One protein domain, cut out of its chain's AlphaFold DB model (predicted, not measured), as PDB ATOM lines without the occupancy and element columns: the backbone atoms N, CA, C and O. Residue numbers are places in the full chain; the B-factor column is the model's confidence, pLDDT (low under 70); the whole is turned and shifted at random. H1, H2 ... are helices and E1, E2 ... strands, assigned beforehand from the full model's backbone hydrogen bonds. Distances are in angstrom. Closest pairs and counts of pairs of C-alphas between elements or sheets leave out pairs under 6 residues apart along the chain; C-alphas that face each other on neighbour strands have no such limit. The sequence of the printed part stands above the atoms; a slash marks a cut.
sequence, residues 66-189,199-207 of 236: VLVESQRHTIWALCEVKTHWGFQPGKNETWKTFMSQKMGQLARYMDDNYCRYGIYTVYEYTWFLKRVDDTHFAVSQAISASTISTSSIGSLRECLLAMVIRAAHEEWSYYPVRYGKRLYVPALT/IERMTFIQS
ATOM      1  N   VAL A  66     113.141 123.129 154.710       84.81
ATOM      2  CA  VAL A  66     112.610 124.162 153.807       84.81
ATOM      3  C   VAL A  66     111.439 124.865 154.489       84.81
ATOM      4  O   VAL A  66     110.547 124.198 155.015       84.81
ATOM      5  N   LEU A  67     111.442 126.197 154.475       84.25
ATOM      6  CA  LEU A  67     110.296 127.018 154.857       84.25
ATOM      7  C   LEU A  67     109.486 127.341 153.602       84.25
ATOM      8  O   LEU A  67     110.032 127.898 152.647       84.25
ATOM      9  N   VAL A  68     108.198 127.004 153.616       81.50
ATOM     10  CA  VAL A  68     107.304 127.159 152.464       81.50
ATOM     11  C   VAL A  68     106.043 127.936 152.818       81.50
ATOM     12  O   VAL A  68     105.508 127.807 153.920       81.50
ATOM     13  N   GLU A  69     105.551 128.702 151.854       78.44
ATOM     14  CA  GLU A  69     104.202 129.256 151.865       78.44
ATOM     15  C   GLU A  69     103.179 128.135 151.633       78.44
ATOM     16  O   GLU A  69     103.365 127.272 150.777       78.44
ATOM     17  N   SER A  70     102.111 128.112 152.428       69.25
ATOM     18  CA  SER A  70     101.209 126.955 152.504       69.25
ATOM     19  C   SER A  70     100.370 126.725 151.237       69.25
ATOM     20  O   SER A  70     100.035 125.587 150.929       69.25
ATOM     21  N   GLN A  71     100.010 127.780 150.498       70.88
ATOM     22  CA  GLN A  71      99.026 127.681 149.411       70.88
ATOM     23  C   GLN A  71      99.667 127.347 148.059       70.88
ATOM     24  O   GLN A  71      99.189 126.489 147.322       70.88
ATOM     25  N   ARG A  72     100.755 128.037 147.729       72.06
ATOM     26  CA  ARG A  72     101.514 127.961 146.478       72.06
ATOM     27  C   ARG A  72     102.754 127.085 146.607       72.06
ATOM     28  O   ARG A  72     103.390 126.802 145.597       72.06
ATOM     29  N   HIS A  73     103.104 126.662 147.825       73.88
ATOM     30  CA  HIS A  73     104.329 125.913 148.113       73.88
ATOM     31  C   HIS A  73     105.606 126.667 147.704       73.88
ATOM     32  O   HIS A  73     106.641 126.056 147.425       73.88
ATOM     33  N   THR A  74     105.547 128.002 147.684       79.12
ATOM     34  CA  THR A  74     106.703 128.852 147.386       79.12
ATOM     35  C   THR A  74     107.727 128.736 148.506       79.12
ATOM     36  O   THR A  74     107.390 128.860 149.681       79.12
ATOM     37  N   ILE A  75     108.991 128.515 148.150       84.44
ATOM     38  CA  ILE A  75     110.085 128.423 149.117       84.44
ATOM     39  C   ILE A  75     110.481 129.829 149.573       84.44
ATOM     40  O   ILE A  75     110.931 130.646 148.774       84.44
ATOM     41  N   TRP A  76     110.355 130.092 150.871       83.88
ATOM     42  CA  TRP A  76     110.706 131.372 151.490       83.88
ATOM     43  C   TRP A  76     112.126 131.398 152.045       83.88
ATOM     44  O   TRP A  76     112.824 132.404 151.924       83.88
ATOM     45  N   ALA A  77     112.555 130.295 152.654       89.25
ATOM     46  CA  ALA A  77     113.887 130.157 153.228       89.25
ATOM     47  C   ALA A  77     114.329 128.693 153.249       89.25
ATOM     48  O   ALA A  77     113.512 127.771 153.291       89.25
ATOM     49  N   LEU A  78     115.641 128.485 153.270       91.00
ATOM     50  CA  LEU A  78     116.259 127.165 153.393       91.00
ATOM     51  C   LEU A  78     117.029 127.077 154.698       91.00
ATOM     52  O   LEU A  78     117.639 128.056 155.118       91.00
ATOM     53  N   CYS A  79     117.025 125.912 155.329       92.06
ATOM     54  CA  CYS A  79     117.755 125.682 156.562       92.06
ATOM     55  C   CYS A  79     118.654 124.450 156.438       92.06
ATOM     56  O   CYS A  79     118.200 123.366 156.067       92.06
ATOM     57  N   GLU A  80     119.934 124.655 156.740       91.75
ATOM     58  CA  GLU A  80     120.952 123.614 156.838       91.75
ATOM     59  C   GLU A  80     121.280 123.365 158.311       91.75
ATOM     60  O   GLU A  80     121.604 124.293 159.061       91.75
ATOM     61  N   VAL A  81     121.219 122.099 158.718       89.44
ATOM     62  CA  VAL A  81     121.415 121.671 160.100       89.44
ATOM     63  C   VAL A  81     122.668 120.811 160.186       89.44
ATOM     64  O   VAL A  81     122.815 119.785 159.521       89.44
ATOM     65  N   LYS A  82     123.586 121.193 161.070       88.25
ATOM     66  CA  LYS A  82     124.726 120.363 161.463       88.25
ATOM     67  C   LYS A  82     124.705 120.087 162.955       88.25
ATOM     68  O   LYS A  82     123.996 120.708 163.732       88.25
ATOM     69  N   THR A  83     125.502 119.112 163.354       84.25
ATOM     70  CA  THR A  83     125.712 118.756 164.755       84.25
ATOM     71  C   THR A  83     126.915 119.516 165.312       84.25
ATOM     72  O   THR A  83     127.961 119.533 164.656       84.25
ATOM     73  N   HIS A  84     126.801 120.094 166.513       80.12
ATOM     74  CA  HIS A  84     127.847 120.937 167.117       80.12
ATOM     75  C   HIS A  84     129.202 120.227 167.257       80.12
ATOM     76  O   HIS A  84     130.229 120.804 166.916       80.12
ATOM     77  N   TRP A  85     129.226 118.945 167.646       75.25
ATOM     78  CA  TRP A  85     130.472 118.194 167.879       75.25
ATOM     79  C   TRP A  85     131.343 117.996 166.628       75.25
ATOM     80  O   TRP A  85     132.518 117.666 166.736       75.25
ATOM     81  N   GLY A  86     130.772 118.163 165.431       76.62
ATOM     82  CA  GLY A  86     131.499 118.097 164.160       76.62
ATOM     83  C   GLY A  86     131.789 119.469 163.549       76.62
ATOM     84  O   GLY A  86     132.306 119.540 162.433       76.62
ATOM     85  N   PHE A  87     131.411 120.555 164.229       86.88
ATOM     86  CA  PHE A  87     131.510 121.913 163.713       86.88
ATOM     87  C   PHE A  87     132.795 122.596 164.184       86.88
ATOM     88  O   PHE A  87     132.780 123.541 164.965       86.88
ATOM     89  N   GLN A  88     133.920 122.100 163.683       87.00
ATOM     90  CA  GLN A  88     135.239 122.651 163.971       87.00
ATOM     91  C   GLN A  88     136.096 122.688 162.699       87.00
ATOM     92  O   GLN A  88     135.964 121.785 161.862       87.00
ATOM     93  N   PRO A  89     136.958 123.708 162.537       89.12
ATOM     94  CA  PRO A  89     137.885 123.777 161.416       89.12
ATOM     95  C   PRO A  89     138.890 122.620 161.453       89.12
ATOM     96  O   PRO A  89     139.229 122.092 162.515       89.12
ATOM     97  N   GLY A  90     139.387 122.229 160.278       89.56
ATOM     98  CA  GLY A  90     140.510 121.297 160.182       89.56
ATOM     99  C   GLY A  90     141.806 121.867 160.780       89.56
ATOM    100  O   GLY A  90     141.943 123.072 160.968       89.56
ATOM    101  N   LYS A  91     142.802 120.999 161.019       86.88
ATOM    102  CA  LYS A  91     144.065 121.324 161.723       86.88
ATOM    103  C   LYS A  91     144.808 122.569 161.198       86.88
ATOM    104  O   LYS A  91     145.468 123.236 161.980       86.88
ATOM    105  N   ASN A  92     144.674 122.889 159.909       92.12
ATOM    106  CA  ASN A  92     145.322 124.035 159.255       92.12
ATOM    107  C   ASN A  92     144.314 124.967 158.554       92.12
ATOM    108  O   ASN A  92     144.680 125.735 157.667       92.12
ATOM    109  N   GLU A  93     143.029 124.858 158.884       91.19
ATOM    110  CA  GLU A  93     141.977 125.634 158.241       91.19
ATOM    111  C   GLU A  93     141.643 126.871 159.075       91.19
ATOM    112  O   GLU A  93     141.373 126.785 160.271       91.19
ATOM    113  N   THR A  94     141.634 128.044 158.441       87.56
ATOM    114  CA  THR A  94     141.193 129.261 159.131       87.56
ATOM    115  C   THR A  94     139.687 129.211 159.380       87.56
ATOM    116  O   THR A  94     138.930 128.680 158.564       87.56
ATOM    117  N   TRP A  95     139.222 129.855 160.455       84.62
ATOM    118  CA  TRP A  95     137.787 129.975 160.731       84.62
ATOM    119  C   TRP A  95     137.015 130.575 159.548       84.62
ATOM    120  O   TRP A  95     135.937 130.106 159.196       84.62
ATOM    121  N   LYS A  96     137.598 131.572 158.871       78.62
ATOM    122  CA  LYS A  96     136.999 132.204 157.691       78.62
ATOM    123  C   LYS A  96     136.812 131.208 156.545       78.62
ATOM    124  O   LYS A  96     135.741 131.179 155.940       78.62
ATOM    125  N   THR A  97     137.832 130.401 156.249       78.00
ATOM    126  CA  THR A  97     137.777 129.380 155.191       78.00
ATOM    127  C   THR A  97     136.746 128.309 155.529       78.00
ATOM    128  O   THR A  97     135.876 128.028 154.706       78.00
ATOM    129  N   PHE A  98     136.783 127.804 156.763       85.69
ATOM    130  CA  PHE A  98     135.829 126.823 157.271       85.69
ATOM    131  C   PHE A  98     134.390 127.322 157.125       85.69
ATOM    132  O   PHE A  98     133.565 126.683 156.471       85.69
ATOM    133  N   MET A  99     134.098 128.513 157.653       84.06
ATOM    134  CA  MET A  99     132.765 129.109 157.576       84.06
ATOM    135  C   MET A  99     132.331 129.348 156.132       84.06
ATOM    136  O   MET A  99     131.191 129.049 155.790       84.06
ATOM    137  N   SER A 100     133.229 129.811 155.262       78.38
ATOM    138  CA  SER A 100     132.914 130.031 153.843       78.38
ATOM    139  C   SER A 100     132.518 128.732 153.138       78.38
ATOM    140  O   SER A 100     131.574 128.731 152.352       78.38
ATOM    141  N   GLN A 101     133.167 127.604 153.449       80.44
ATOM    142  CA  GLN A 101     132.773 126.301 152.903       80.44
ATOM    143  C   GLN A 101     131.403 125.849 153.420       80.44
ATOM    144  O   GLN A 101     130.574 125.378 152.641       80.44
ATOM    145  N   LYS A 102     131.146 126.003 154.726       85.94
ATOM    146  CA  LYS A 102     129.861 125.628 155.339       85.94
ATOM    147  C   LYS A 102     128.707 126.467 154.794       85.94
ATOM    148  O   LYS A 102     127.695 125.918 154.365       85.94
ATOM    149  N   MET A 103     128.896 127.781 154.723       86.25
ATOM    150  CA  MET A 103     127.912 128.704 154.164       86.25
ATOM    151  C   MET A 103     127.768 128.544 152.650       86.25
ATOM    152  O   MET A 103     126.667 128.695 152.133       86.25
ATOM    153  N   GLY A 104     128.834 128.163 151.941       84.00
ATOM    154  CA  GLY A 104     128.797 127.855 150.511       84.00
ATOM    155  C   GLY A 104     127.842 126.711 150.167       84.00
ATOM    156  O   GLY A 104     127.162 126.772 149.143       84.00
ATOM    157  N   GLN A 105     127.714 125.706 151.042       83.38
ATOM    158  CA  GLN A 105     126.717 124.646 150.869       83.38
ATOM    159  C   GLN A 105     125.286 125.203 150.933       83.38
ATOM    160  O   GLN A 105     124.482 124.935 150.040       83.38
ATOM    161  N   LEU A 106     124.978 126.010 151.949       89.19
ATOM    162  CA  LEU A 106     123.665 126.637 152.097       89.19
ATOM    163  C   LEU A 106     123.361 127.600 150.946       89.19
ATOM    164  O   LEU A 106     122.295 127.536 150.340       89.19
ATOM    165  N   ALA A 107     124.324 128.446 150.597       87.44
ATOM    166  CA  ALA A 107     124.218 129.375 149.487       87.44
ATOM    167  C   ALA A 107     123.979 128.654 148.151       87.44
ATOM    168  O   ALA A 107     123.251 129.149 147.293       87.44
ATOM    169  N   ARG A 108     124.515 127.439 147.993       82.88
ATOM    170  CA  ARG A 108     124.207 126.617 146.832       82.88
ATOM    171  C   ARG A 108     122.750 126.151 146.806       82.88
ATOM    172  O   ARG A 108     122.123 126.206 145.751       82.88
ATOM    173  N   TYR A 109     122.197 125.727 147.943       84.69
ATOM    174  CA  TYR A 109     120.767 125.417 148.014       84.69
ATOM    175  C   TYR A 109     119.912 126.638 147.688       84.69
ATOM    176  O   TYR A 109     118.920 126.508 146.975       84.69
ATOM    177  N   MET A 110     120.309 127.814 148.176       88.88
ATOM    178  CA  MET A 110     119.614 129.073 147.914       88.88
ATOM    179  C   MET A 110     119.535 129.356 146.409       88.88
ATOM    180  O   MET A 110     118.447 129.598 145.896       88.88
ATOM    181  N   ASP A 111     120.644 129.199 145.687       86.25
ATOM    182  CA  ASP A 111     120.695 129.375 144.231       86.25
ATOM    183  C   ASP A 111     119.852 128.346 143.468       86.25
ATOM    184  O   ASP A 111     119.195 128.676 142.482       86.25
ATOM    185  N   ASP A 112     119.867 127.085 143.902       83.19
ATOM    186  CA  ASP A 112     119.111 126.015 143.243       83.19
ATOM    187  C   ASP A 112     117.591 126.129 143.451       83.19
ATOM    188  O   ASP A 112     116.831 125.562 142.666       83.19
ATOM    189  N   ASN A 113     117.157 126.882 144.465       83.94
ATOM    190  CA  ASN A 113     115.749 127.102 144.801       83.94
ATOM    191  C   ASN A 113     115.312 128.571 144.642       83.94
ATOM    192  O   ASN A 113     114.247 128.936 145.130       83.94
ATOM    193  N   TYR A 114     116.122 129.407 143.981       88.62
ATOM    194  CA  TYR A 114     115.853 130.835 143.748       88.62
ATOM    195  C   TYR A 114     115.484 131.620 145.014       88.62
ATOM    196  O   TYR A 114     114.627 132.503 144.998       88.62
ATOM    197  N   CYS A 115     116.127 131.279 146.127       88.38
ATOM    198  CA  CYS A 115     115.799 131.786 147.448       88.38
ATOM    199  C   CYS A 115     116.846 132.798 147.927       88.38
ATOM    200  O   CYS A 115     118.052 132.597 147.779       88.38
ATOM    201  N   ARG A 116     116.397 133.897 148.535       92.06
ATOM    202  CA  ARG A 116     117.257 134.971 149.049       92.06
ATOM    203  C   ARG A 116     117.681 134.764 150.499       92.06
ATOM    204  O   ARG A 116     118.687 135.344 150.908       92.06
ATOM    205  N   TYR A 117     116.952 133.952 151.264       93.81
ATOM    206  CA  TYR A 117     117.170 133.769 152.699       93.81
ATOM    207  C   TYR A 117     117.590 132.341 153.052       93.81
ATOM    208  O   TYR A 117     117.050 131.360 152.542       93.81
ATOM    209  N   GLY A 118     118.561 132.229 153.955       93.69
ATOM    210  CA  GLY A 118     119.073 130.957 154.450       93.69
ATOM    211  C   GLY A 118     119.271 130.972 155.962       93.69
ATOM    212  O   GLY A 118     119.513 132.019 156.561       93.69
ATOM    213  N   ILE A 119     119.196 129.797 156.573       95.44
ATOM    214  CA  ILE A 119     119.467 129.551 157.986       95.44
ATOM    215  C   ILE A 119     120.522 128.453 158.066       95.44
ATOM    216  O   ILE A 119     120.389 127.408 157.436       95.44
ATOM    217  N   TYR A 120     121.564 128.675 158.851       94.62
ATOM    218  CA  TYR A 120     122.554 127.653 159.155       94.62
ATOM    219  C   TYR A 120     122.594 127.453 160.662       94.62
ATOM    220  O   TYR A 120     122.823 128.414 161.393       94.62
ATOM    221  N   THR A 121     122.388 126.233 161.149       94.12
ATOM    222  CA  THR A 121     122.388 125.964 162.591       94.12
ATOM    223  C   THR A 121     123.227 124.751 162.951       94.12
ATOM    224  O   THR A 121     123.281 123.763 162.218       94.12
ATOM    225  N   VAL A 122     123.882 124.831 164.106       93.00
ATOM    226  CA  VAL A 122     124.619 123.723 164.729       93.00
ATOM    227  C   VAL A 122     123.948 123.256 166.022       93.00
ATOM    228  O   VAL A 122     124.607 122.705 166.898       93.00
ATOM    229  N   TYR A 123     122.640 123.501 166.152       88.06
ATOM    230  CA  TYR A 123     121.834 123.430 167.379       88.06
ATOM    231  C   TYR A 123     122.163 124.519 168.400       88.06
ATOM    232  O   TYR A 123     121.267 125.251 168.799       88.06
ATOM    233  N   GLU A 124     123.425 124.644 168.807       90.75
ATOM    234  CA  GLU A 124     123.834 125.610 169.838       90.75
ATOM    235  C   GLU A 124     123.880 127.040 169.305       90.75
ATOM    236  O   GLU A 124     123.505 127.977 170.004       90.75
ATOM    237  N   TYR A 125     124.287 127.194 168.045       92.19
ATOM    238  CA  TYR A 125     124.408 128.480 167.375       92.19
ATOM    239  C   TYR A 125     123.688 128.467 166.036       92.19
ATOM    240  O   TYR A 125     123.684 127.459 165.324       92.19
ATOM    241  N   THR A 126     123.102 129.607 165.684       94.44
ATOM    242  CA  THR A 126     122.410 129.812 164.411       94.44
ATOM    243  C   THR A 126     122.896 131.086 163.730       94.44
ATOM    244  O   THR A 126     123.056 132.124 164.370       94.44
ATOM    245  N   TRP A 127     123.103 131.001 162.420       94.06
ATOM    246  CA  TRP A 127     123.421 132.113 161.534       94.06
ATOM    247  C   TRP A 127     122.298 132.294 160.519       94.06
ATOM    248  O   TRP A 127     121.779 131.322 159.968       94.06
ATOM    249  N   PHE A 128     121.974 133.547 160.228       94.00
ATOM    250  CA  PHE A 128     121.050 133.928 159.170       94.00
ATOM    251  C   PHE A 128     121.828 134.483 157.988       94.00
ATOM    252  O   PHE A 128     122.730 135.306 158.153       94.00
ATOM    253  N   LEU A 129     121.472 134.033 156.792       92.62
ATOM    254  CA  LEU A 129     122.084 134.449 155.541       92.62
ATOM    255  C   LEU A 129     121.051 135.183 154.698       92.62
ATOM    256  O   LEU A 129     119.903 134.753 154.574       92.62
ATOM    257  N   LYS A 130     121.491 136.268 154.066       92.19
ATOM    258  CA  LYS A 130     120.734 136.983 153.044       92.19
ATOM    259  C   LYS A 130     121.622 137.200 151.830       92.19
ATOM    260  O   LYS A 130     122.683 137.817 151.944       92.19
ATOM    261  N   ARG A 131     121.172 136.753 150.660       88.75
ATOM    262  CA  ARG A 131     121.820 137.100 149.394       88.75
ATOM    263  C   ARG A 131     121.594 138.590 149.110       88.75
ATOM    264  O   ARG A 131     120.454 139.064 149.094       88.75
ATOM    265  N   VAL A 132     122.687 139.339 148.985       84.25
ATOM    266  CA  VAL A 132     122.677 140.796 148.751       84.25
ATOM    267  C   VAL A 132     122.739 141.083 147.261       84.25
ATOM    268  O   VAL A 132     121.991 141.925 146.765       84.25
ATOM    269  N   ASP A 133     123.607 140.347 146.576       81.44
ATOM    270  CA  ASP A 133     123.769 140.365 145.133       81.44
ATOM    271  C   ASP A 133     124.267 138.993 144.636       81.44
ATOM    272  O   ASP A 133     124.192 137.969 145.322       81.44
ATOM    273  N   ASP A 134     124.753 138.988 143.407       80.25
ATOM    274  CA  ASP A 134     125.232 137.852 142.639       80.25
ATOM    275  C   ASP A 134     126.376 137.074 143.297       80.25
ATOM    276  O   ASP A 134     126.455 135.848 143.183       80.25
ATOM    277  N   THR A 135     127.228 137.737 144.069       77.94
ATOM    278  CA  THR A 135     128.404 137.108 144.689       77.94
ATOM    279  C   THR A 135     128.515 137.364 146.185       77.94
ATOM    280  O   THR A 135     129.356 136.746 146.840       77.94
ATOM    281  N   HIS A 136     127.673 138.232 146.745       78.81
ATOM    282  CA  HIS A 136     127.754 138.645 148.139       78.81
ATOM    283  C   HIS A 136     126.571 138.163 148.969       78.81
ATOM    284  O   HIS A 136     125.396 138.334 148.625       78.81
ATOM    285  N   PHE A 137     126.910 137.628 150.136       87.12
ATOM    286  CA  PHE A 137     125.961 137.264 151.173       87.12
ATOM    287  C   PHE A 137     126.259 138.064 152.420       87.12
ATOM    288  O   PHE A 137     127.395 138.100 152.890       87.12
ATOM    289  N   ALA A 138     125.220 138.656 152.986       86.19
ATOM    290  CA  ALA A 138     125.290 139.175 154.330       86.19
ATOM    291  C   ALA A 138     124.957 138.029 155.297       86.19
ATOM    292  O   ALA A 138     123.988 137.294 155.092       86.19
ATOM    293  N   VAL A 139     125.782 137.861 156.326       87.19
ATOM    294  CA  VAL A 139     125.656 136.802 157.334       87.19
ATOM    295  C   VAL A 139     125.541 137.458 158.703       87.19
ATOM    296  O   VAL A 139     126.314 138.363 159.014       87.19
ATOM    297  N   SER A 140     124.574 137.043 159.520       87.50
ATOM    298  CA  SER A 140     124.468 137.524 160.900       87.50
ATOM    299  C   SER A 140     125.676 137.080 161.734       87.50
ATOM    300  O   SER A 140     126.420 136.169 161.361       87.50
ATOM    301  N   GLN A 141     125.844 137.669 162.915       86.81
ATOM    302  CA  GLN A 141     126.638 137.013 163.954       86.81
ATOM    303  C   GLN A 141     125.979 135.689 164.379       86.81
ATOM    304  O   GLN A 141     124.797 135.452 164.105       86.81
ATOM    305  N   ALA A 142     126.756 134.826 165.032       90.69
ATOM    306  CA  ALA A 142     126.237 133.601 165.624       90.69
ATOM    307  C   ALA A 142     125.277 133.954 166.768       90.69
ATOM    308  O   ALA A 142     125.669 134.647 167.704       90.69
ATOM    309  N   ILE A 143     124.042 133.467 166.705       90.44
ATOM    310  CA  ILE A 143     123.050 133.642 167.768       90.44
ATOM    311  C   ILE A 143     122.969 132.341 168.556       90.44
ATOM    312  O   ILE A 143     122.707 131.287 167.971       90.44
ATOM    313  N   SER A 144     123.200 132.412 169.868       92.69
ATOM    314  CA  SER A 144     123.058 131.249 170.743       92.69
ATOM    315  C   SER A 144     121.588 130.847 170.848       92.69
ATOM    316  O   SER A 144     120.702 131.694 170.972       92.69
ATOM    317  N   ALA A 145     121.319 129.545 170.882       88.50
ATOM    318  CA  ALA A 145     119.992 129.016 171.186       88.50
ATOM    319  C   ALA A 145     119.496 129.425 172.585       88.50
ATOM    320  O   ALA A 145     118.291 129.431 172.825       88.50
ATOM    321  N   SER A 146     120.413 129.788 173.487       90.56
ATOM    322  CA  SER A 146     120.118 130.281 174.836       90.56
ATOM    323  C   SER A 146     120.088 131.809 174.958       90.56
ATOM    324  O   SER A 146     119.920 132.313 176.068       90.56
ATOM    325  N   THR A 147     120.266 132.564 173.864       87.06
ATOM    326  CA  THR A 147     120.224 134.033 173.914       87.06
ATOM    327  C   THR A 147     118.845 134.507 174.373       87.06
ATOM    328  O   THR A 147     117.843 134.263 173.701       87.06
ATOM    329  N   ILE A 148     118.823 135.222 175.497       87.50
ATOM    330  CA  ILE A 148     117.649 135.936 176.007       87.50
ATOM    331  C   ILE A 148     117.615 137.321 175.358       87.50
ATOM    332  O   ILE A 148     118.656 137.973 175.245       87.50
ATOM    333  N   SER A 149     116.429 137.747 174.924       85.19
ATOM    334  CA  SER A 149     116.227 139.061 174.310       85.19
ATOM    335  C   SER A 149     116.556 140.197 175.284       85.19
ATOM    336  O   SER A 149     116.246 140.132 176.475       85.19
ATOM    337  N   THR A 150     117.182 141.250 174.770       82.00
ATOM    338  CA  THR A 150     117.440 142.513 175.467       82.00
ATOM    339  C   THR A 150     117.098 143.688 174.552       82.00
ATOM    340  O   THR A 150     116.781 143.518 173.377       82.00
ATOM    341  N   SER A 151     117.216 144.919 175.055       79.62
ATOM    342  CA  SER A 151     117.014 146.127 174.243       79.62
ATOM    343  C   SER A 151     117.980 146.260 173.056       79.62
ATOM    344  O   SER A 151     117.709 147.037 172.143       79.62
ATOM    345  N   SER A 152     119.098 145.529 173.058       75.88
ATOM    346  CA  SER A 152     120.141 145.610 172.028       75.88
ATOM    347  C   SER A 152     120.419 144.289 171.308       75.88
ATOM    348  O   SER A 152     121.082 144.299 170.269       75.88
ATOM    349  N   ILE A 153     119.928 143.156 171.821       76.25
ATOM    350  CA  ILE A 153     120.200 141.819 171.285       76.25
ATOM    351  C   ILE A 153     118.884 141.054 171.174       76.25
ATOM    352  O   ILE A 153     118.221 140.821 172.176       76.25
ATOM    353  N   GLY A 154     118.537 140.619 169.962       82.38
ATOM    354  CA  GLY A 154     117.368 139.768 169.749       82.38
ATOM    355  C   GLY A 154     117.639 138.301 170.095       82.38
ATOM    356  O   GLY A 154     118.725 137.778 169.825       82.38
ATOM    357  N   SER A 155     116.638 137.614 170.641       89.06
ATOM    358  CA  SER A 155     116.663 136.163 170.832       89.06
ATOM    359  C   SER A 155     116.591 135.424 169.492       89.06
ATOM    360  O   SER A 155     116.166 135.964 168.465       89.06
ATOM    361  N   LEU A 156     116.950 134.135 169.489       87.69
ATOM    362  CA  LEU A 156     116.825 133.297 168.291       87.69
ATOM    363  C   LEU A 156     115.385 133.268 167.749       87.69
ATOM    364  O   LEU A 156     115.179 133.233 166.535       87.69
ATOM    365  N   ARG A 157     114.382 133.308 168.634       85.69
ATOM    366  CA  ARG A 157     112.962 133.290 168.252       85.69
ATOM    367  C   ARG A 157     112.545 134.571 167.545       85.69
ATOM    368  O   ARG A 157     111.905 134.497 166.498       85.69
ATOM    369  N   GLU A 158     112.933 135.724 168.078       84.81
ATOM    370  CA  GLU A 158     112.680 137.019 167.440       84.81
ATOM    371  C   GLU A 158     113.373 137.098 166.079       84.81
ATOM    372  O   GLU A 158     112.785 137.546 165.097       84.81
ATOM    373  N   CYS A 159     114.598 136.578 165.998       89.56
ATOM    374  CA  CYS A 159     115.365 136.531 164.764       89.56
ATOM    375  C   CYS A 159     114.700 135.658 163.687       89.56
ATOM    376  O   CYS A 159     114.591 136.069 162.528       89.56
ATOM    377  N   LEU A 160     114.200 134.478 164.073       89.25
ATOM    378  CA  LEU A 160     113.415 133.610 163.193       89.25
ATOM    379  C   LEU A 160     112.145 134.315 162.711       89.25
ATOM    380  O   LEU A 160     111.878 134.312 161.512       89.25
ATOM    381  N   LEU A 161     111.395 134.956 163.613       84.81
ATOM    382  CA  LEU A 161     110.178 135.685 163.250       84.81
ATOM    383  C   LEU A 161     110.477 136.820 162.262       84.81
ATOM    384  O   LEU A 161     109.816 136.930 161.231       84.81
ATOM    385  N   ALA A 162     111.495 137.636 162.543       85.81
ATOM    386  CA  ALA A 162     111.898 138.732 161.671       85.81
ATOM    387  C   ALA A 162     112.289 138.235 160.271       85.81
ATOM    388  O   ALA A 162     111.940 138.862 159.270       85.81
ATOM    389  N   MET A 163     112.983 137.098 160.186       88.81
ATOM    390  CA  MET A 163     113.316 136.471 158.909       88.81
ATOM    391  C   MET A 163     112.059 135.993 158.175       88.81
ATOM    392  O   MET A 163     111.902 136.336 157.007       88.81
ATOM    393  N   VAL A 164     111.139 135.291 158.850       85.19
ATOM    394  CA  VAL A 164     109.878 134.817 158.245       85.19
ATOM    395  C   VAL A 164     109.064 135.985 157.688       85.19
ATOM    396  O   VAL A 164     108.621 135.920 156.549       85.19
ATOM    397  N   ILE A 165     108.922 137.081 158.440       84.62
ATOM    398  CA  ILE A 165     108.194 138.278 157.985       84.62
ATOM    399  C   ILE A 165     108.837 138.862 156.723       84.62
ATOM    400  O   ILE A 165     108.140 139.214 155.774       84.62
ATOM    401  N   ARG A 166     110.171 138.943 156.678       84.88
ATOM    402  CA  ARG A 166     110.894 139.449 155.501       84.88
ATOM    403  C   ARG A 166     110.795 138.504 154.304       84.88
ATOM    404  O   ARG A 166     110.708 138.976 153.174       84.88
ATOM    405  N   ALA A 167     110.831 137.199 154.549       85.44
ATOM    406  CA  ALA A 167     110.764 136.169 153.522       85.44
ATOM    407  C   ALA A 167     109.334 135.919 153.016       85.44
ATOM    408  O   ALA A 167     109.164 135.401 151.921       85.44
ATOM    409  N   ALA A 168     108.304 136.330 153.757       82.12
ATOM    410  CA  ALA A 168     106.918 136.234 153.307       82.12
ATOM    411  C   ALA A 168     106.616 137.133 152.094       82.12
ATOM    412  O   ALA A 168     105.665 136.885 151.356       82.12
ATOM    413  N   HIS A 169     107.430 138.167 151.862       81.88
ATOM    414  CA  HIS A 169     107.304 139.020 150.687       81.88
ATOM    415  C   HIS A 169     107.934 138.338 149.463       81.88
ATOM    416  O   HIS A 169     109.160 138.251 149.351       81.88
ATOM    417  N   GLU A 170     107.100 137.881 148.525       73.06
ATOM    418  CA  GLU A 170     107.496 137.065 147.364       73.06
ATOM    419  C   GLU A 170     108.681 137.679 146.596       73.06
ATOM    420  O   GLU A 170     109.726 137.045 146.461       73.06
ATOM    421  N   GLU A 171     108.600 138.962 146.230       77.81
ATOM    422  CA  GLU A 171     109.673 139.658 145.499       77.81
ATOM    423  C   GLU A 171     110.992 139.771 146.279       77.81
ATOM    424  O   GLU A 171     112.072 139.873 145.694       77.81
ATOM    425  N   TRP A 172     110.923 139.800 147.612       80.50
ATOM    426  CA  TRP A 172     112.108 139.957 148.456       80.50
ATOM    427  C   TRP A 172     112.731 138.610 148.794       80.50
ATOM    428  O   TRP A 172     113.938 138.536 149.008       80.50
ATOM    429  N   SER A 173     111.926 137.550 148.827       83.44
ATOM    430  CA  SER A 173     112.380 136.178 149.042       83.44
ATOM    431  C   SER A 173     112.955 135.533 147.785       83.44
ATOM    432  O   SER A 173     113.843 134.692 147.896       83.44
ATOM    433  N   TYR A 174     112.522 135.969 146.601       87.62
ATOM    434  CA  TYR A 174     113.013 135.461 145.329       87.62
ATOM    435  C   TYR A 174     114.373 136.065 144.947       87.62
ATOM    436  O   TYR A 174     114.625 137.269 145.102       87.62
ATOM    437  N   TYR A 175     115.273 135.237 144.418       88.31
ATOM    438  CA  TYR A 175     116.508 135.680 143.773       88.31
ATOM    439  C   TYR A 175     116.734 134.898 142.467       88.31
ATOM    440  O   TYR A 175     116.939 133.687 142.519       88.31
ATOM    441  N   PRO A 176     116.699 135.555 141.292       84.94
ATOM    442  CA  PRO A 176     116.655 134.857 140.004       84.94
ATOM    443  C   PRO A 176     117.994 134.256 139.569       84.94
ATOM    444  O   PRO A 176     118.016 133.346 138.740       84.94
ATOM    445  N   VAL A 177     119.116 134.786 140.063       81.94
ATOM    446  CA  VAL A 177     120.439 134.383 139.575       81.94
ATOM    447  C   VAL A 177     120.924 133.151 140.320       81.94
ATOM    448  O   VAL A 177     120.863 133.068 141.544       81.94
ATOM    449  N   ARG A 178     121.438 132.195 139.549       77.75
ATOM    450  CA  ARG A 178     121.874 130.887 140.021       77.75
ATOM    451  C   ARG A 178     123.300 130.619 139.563       77.75
ATOM    452  O   ARG A 178     123.564 130.607 138.360       77.75
ATOM    453  N   TYR A 179     124.198 130.316 140.500       68.25
ATOM    454  CA  TYR A 179     125.594 130.032 140.183       68.25
ATOM    455  C   TYR A 179     125.905 128.532 140.167       68.25
ATOM    456  O   TYR A 179     125.582 127.760 141.072       68.25
ATOM    457  N   GLY A 180     126.582 128.111 139.096       60.44
ATOM    458  CA  GLY A 180     127.035 126.741 138.866       60.44
ATOM    459  C   GLY A 180     125.994 125.794 138.240       60.44
ATOM    460  O   GLY A 180     124.839 126.127 137.976       60.44
ATOM    461  N   LYS A 181     126.427 124.566 137.933       50.81
ATOM    462  CA  LYS A 181     125.662 123.598 137.111       50.81
ATOM    463  C   LYS A 181     124.335 123.193 137.728       50.81
ATOM    464  O   LYS A 181     124.339 122.925 138.917       50.81
ATOM    465  N   ARG A 182     123.243 123.097 136.959       47.00
ATOM    466  CA  ARG A 182     121.927 122.644 137.460       47.00
ATOM    467  C   ARG A 182     122.049 121.320 138.199       47.00
ATOM    468  O   ARG A 182     122.551 120.350 137.634       47.00
ATOM    469  N   LEU A 183     121.644 121.303 139.470       51.31
ATOM    470  CA  LEU A 183     121.542 120.057 140.217       51.31
ATOM    471  C   LEU A 183     120.248 119.383 139.789       51.31
ATOM    472  O   LEU A 183     119.164 119.724 140.247       51.31
ATOM    473  N   TYR A 184     120.359 118.465 138.839       39.84
ATOM    474  CA  TYR A 184     119.237 117.622 138.464       39.84
ATOM    475  C   TYR A 184     119.040 116.538 139.525       39.84
ATOM    476  O   TYR A 184     119.994 115.867 139.927       39.84
ATOM    477  N   VAL A 185     117.787 116.321 139.920       35.97
ATOM    478  CA  VAL A 185     117.337 115.000 140.360       35.97
ATOM    479  C   VAL A 185     117.313 114.144 139.092       35.97
ATOM    480  O   VAL A 185     116.586 114.499 138.164       35.97
ATOM    481  N   PRO A 186     118.110 113.071 138.971       34.16
ATOM    482  CA  PRO A 186     118.025 112.226 137.793       34.16
ATOM    483  C   PRO A 186     116.668 111.509 137.807       34.16
ATOM    484  O   PRO A 186     116.483 110.555 138.557       34.16
ATOM    485  N   ALA A 187     115.728 111.936 136.965       36.66
ATOM    486  CA  ALA A 187     114.993 110.940 136.198       36.66
ATOM    487  C   ALA A 187     116.015 110.360 135.213       36.66
ATOM    488  O   ALA A 187     116.789 111.126 134.637       36.66
ATOM    489  N   LEU A 188     116.104 109.029 135.116       34.47
ATOM    490  CA  LEU A 188     117.073 108.335 134.264       34.47
ATOM    491  C   LEU A 188     117.173 109.015 132.896       34.47
ATOM    492  O   LEU A 188     116.250 108.918 132.101       34.47
ATOM    493  N   THR A 189     118.282 109.691 132.624       28.41
ATOM    494  CA  THR A 189     118.872 109.849 131.293       28.41
ATOM    495  C   THR A 189     120.228 110.539 131.428       28.41
ATOM    496  O   THR A 189     120.557 111.207 132.407       28.41
ATOM    497  N   ILE A 199     134.339 127.733 144.381       39.41
ATOM    498  CA  ILE A 199     134.210 128.085 145.812       39.41
ATOM    499  C   ILE A 199     134.894 129.441 146.105       39.41
ATOM    500  O   ILE A 199     134.587 130.087 147.098       39.41
ATOM    501  N   GLU A 200     135.729 129.963 145.198       36.09
ATOM    502  CA  GLU A 200     136.559 131.154 145.464       36.09
ATOM    503  C   GLU A 200     135.917 132.520 145.158       36.09
ATOM    504  O   GLU A 200     136.522 133.545 145.451       36.09
ATOM    505  N   ARG A 201     134.704 132.583 144.587       42.84
ATOM    506  CA  ARG A 201     134.090 133.864 144.160       42.84
ATOM    507  C   ARG A 201     132.913 134.351 145.008       42.84
ATOM    508  O   ARG A 201     132.324 135.368 144.664       42.84
ATOM    509  N   MET A 202     132.550 133.647 146.080       45.03
ATOM    510  CA  MET A 202     131.477 134.090 146.977       45.03
ATOM    511  C   MET A 202     132.072 134.750 148.212       45.03
ATOM    512  O   MET A 202     132.853 134.143 148.943       45.03
ATOM    513  N   THR A 203     131.677 135.996 148.445       49.56
ATOM    514  CA  THR A 203     132.150 136.787 149.575       49.56
ATOM    515  C   THR A 203     131.056 136.842 150.630       49.56
ATOM    516  O   THR A 203     129.959 137.352 150.399       49.56
ATOM    517  N   PHE A 204     131.368 136.327 151.815       50.69
ATOM    518  CA  PHE A 204     130.497 136.422 152.979       50.69
ATOM    519  C   PHE A 204     130.894 137.643 153.805       50.69
ATOM    520  O   PHE A 204     132.025 137.748 154.282       50.69
ATOM    521  N   ILE A 205     129.954 138.567 153.962       49.38
ATOM    522  CA  ILE A 205     130.111 139.781 154.754       49.38
ATOM    523  C   ILE A 205     129.384 139.548 156.073       49.38
ATOM    524  O   ILE A 205     128.158 139.439 156.110       49.38
ATOM    525  N   GLN A 206     130.138 139.464 157.165       45.53
ATOM    526  CA  GLN A 206     129.546 139.394 158.494       45.53
ATOM    527  C   GLN A 206     128.967 140.767 158.852       45.53
ATOM    528  O   GLN A 206     129.678 141.769 158.857       45.53
ATOM    529  N   SER A 207     127.664 140.821 159.118       41.88
ATOM    530  CA  SER A 207     126.984 142.043 159.532       41.88
ATOM    531  C   SER A 207     127.106 142.229 161.043       41.88
ATOM    532  O   SER A 207     126.929 141.285 161.812       41.88
TER     533      SER A 207
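What this domain is: This is residues 66 to 189 and 199 to 207 of the 236 residues of an uncharacterized protein of Aspergillus phoenicis ATCC 13157 (UniProt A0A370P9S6). A twisted sheet of six strands curls round the long helix H1 on one face, while H2 runs along the strands over the other face, making three layers. The short helix H3 sits at the corner after H2, and residues 174 to 189 lead away from this body to a cut. The printed part has 133 residues, under half of them in named elements, in the order E1, E2, H1, E3, E4, E5, H2, H3, E6; the class is mixed, helices and strands. The mixed sheet runs E1, E2, E3, E4, E5, E6. The whole is compact, with a radius of gyration of the C-alphas of 15.5 A and spans of 49 by 42 by 27 A.

How they stand to each other: E1, residues 66 to 68, and E2, residues 75 to 81, form an antiparallel hairpin, with N 67 and O 77 2.9 A apart. H1, residues 95 to 112, is on the sheet; its Leu 106 and Glu 80 of E2 have the closest C-alphas of that pair, 6.2 A apart. E3, residues 117 to 121, is parallel to E2, with N 119 and O 78 2.8 A apart; E2, H1 and E3 are a strand-helix-strand unit, two parallel neighbour strands with a helix between, and its crossover is right-handed. E3, E4, residues 125 to 131, and E5, residues 136 to 139, make a meander, each strand the antiparallel neighbour of the one before, with N 127 and O 120 2.8 A apart and N 130 and O 138 2.9 A apart. H2, residues 156 to 167, is on the opposite face from H1 at a height over the sheet of 8.9 A, and on the local plane it stands at 8 degrees to E3. H3, residues 170 to 173, only grazes the sheet; it and residues 166 to 167 of H2 only just touch, only at the corner, with 3 pairs of C-alphas within 8 A, the closest being Ala 167 and Ser 173, 4.8 A. E6, residues 203 to 206, is an edge strand parallel to E5, with N 205 and O 137 2.8 A apart. Every O i to N i+4 pair is within hydrogen-bond range in H2, and 13 of 14 are in H1; H3 is too short for such a pair.

Where its parts are: E1 begins at C-alpha 66, (112.610, 124.162, 153.807). E2 is 17.2 A long and E4 20.1 A. H1 is 25.9 A long, from C-alpha 95 at (137.787, 129.975, 160.731), with a kink of 27 degrees near residue 106. H2 is 16.2 A long. E6 ends at C-alpha 206, (129.546, 139.394, 158.494).

The domain as a whole: The C-alphas farthest apart are those of Ser 151 and Thr 189, 56.3 A. Residues 190 to 198 are not printed, and C-alphas 189 and 199 are 27.9 A apart across the cut. The links E2 to H1 and E5 to H2 are long. Confidence is under 70 at residue 70, residues 179 to 189 and residues 199 to 207; the mean pLDDT of the printed part is 79.3.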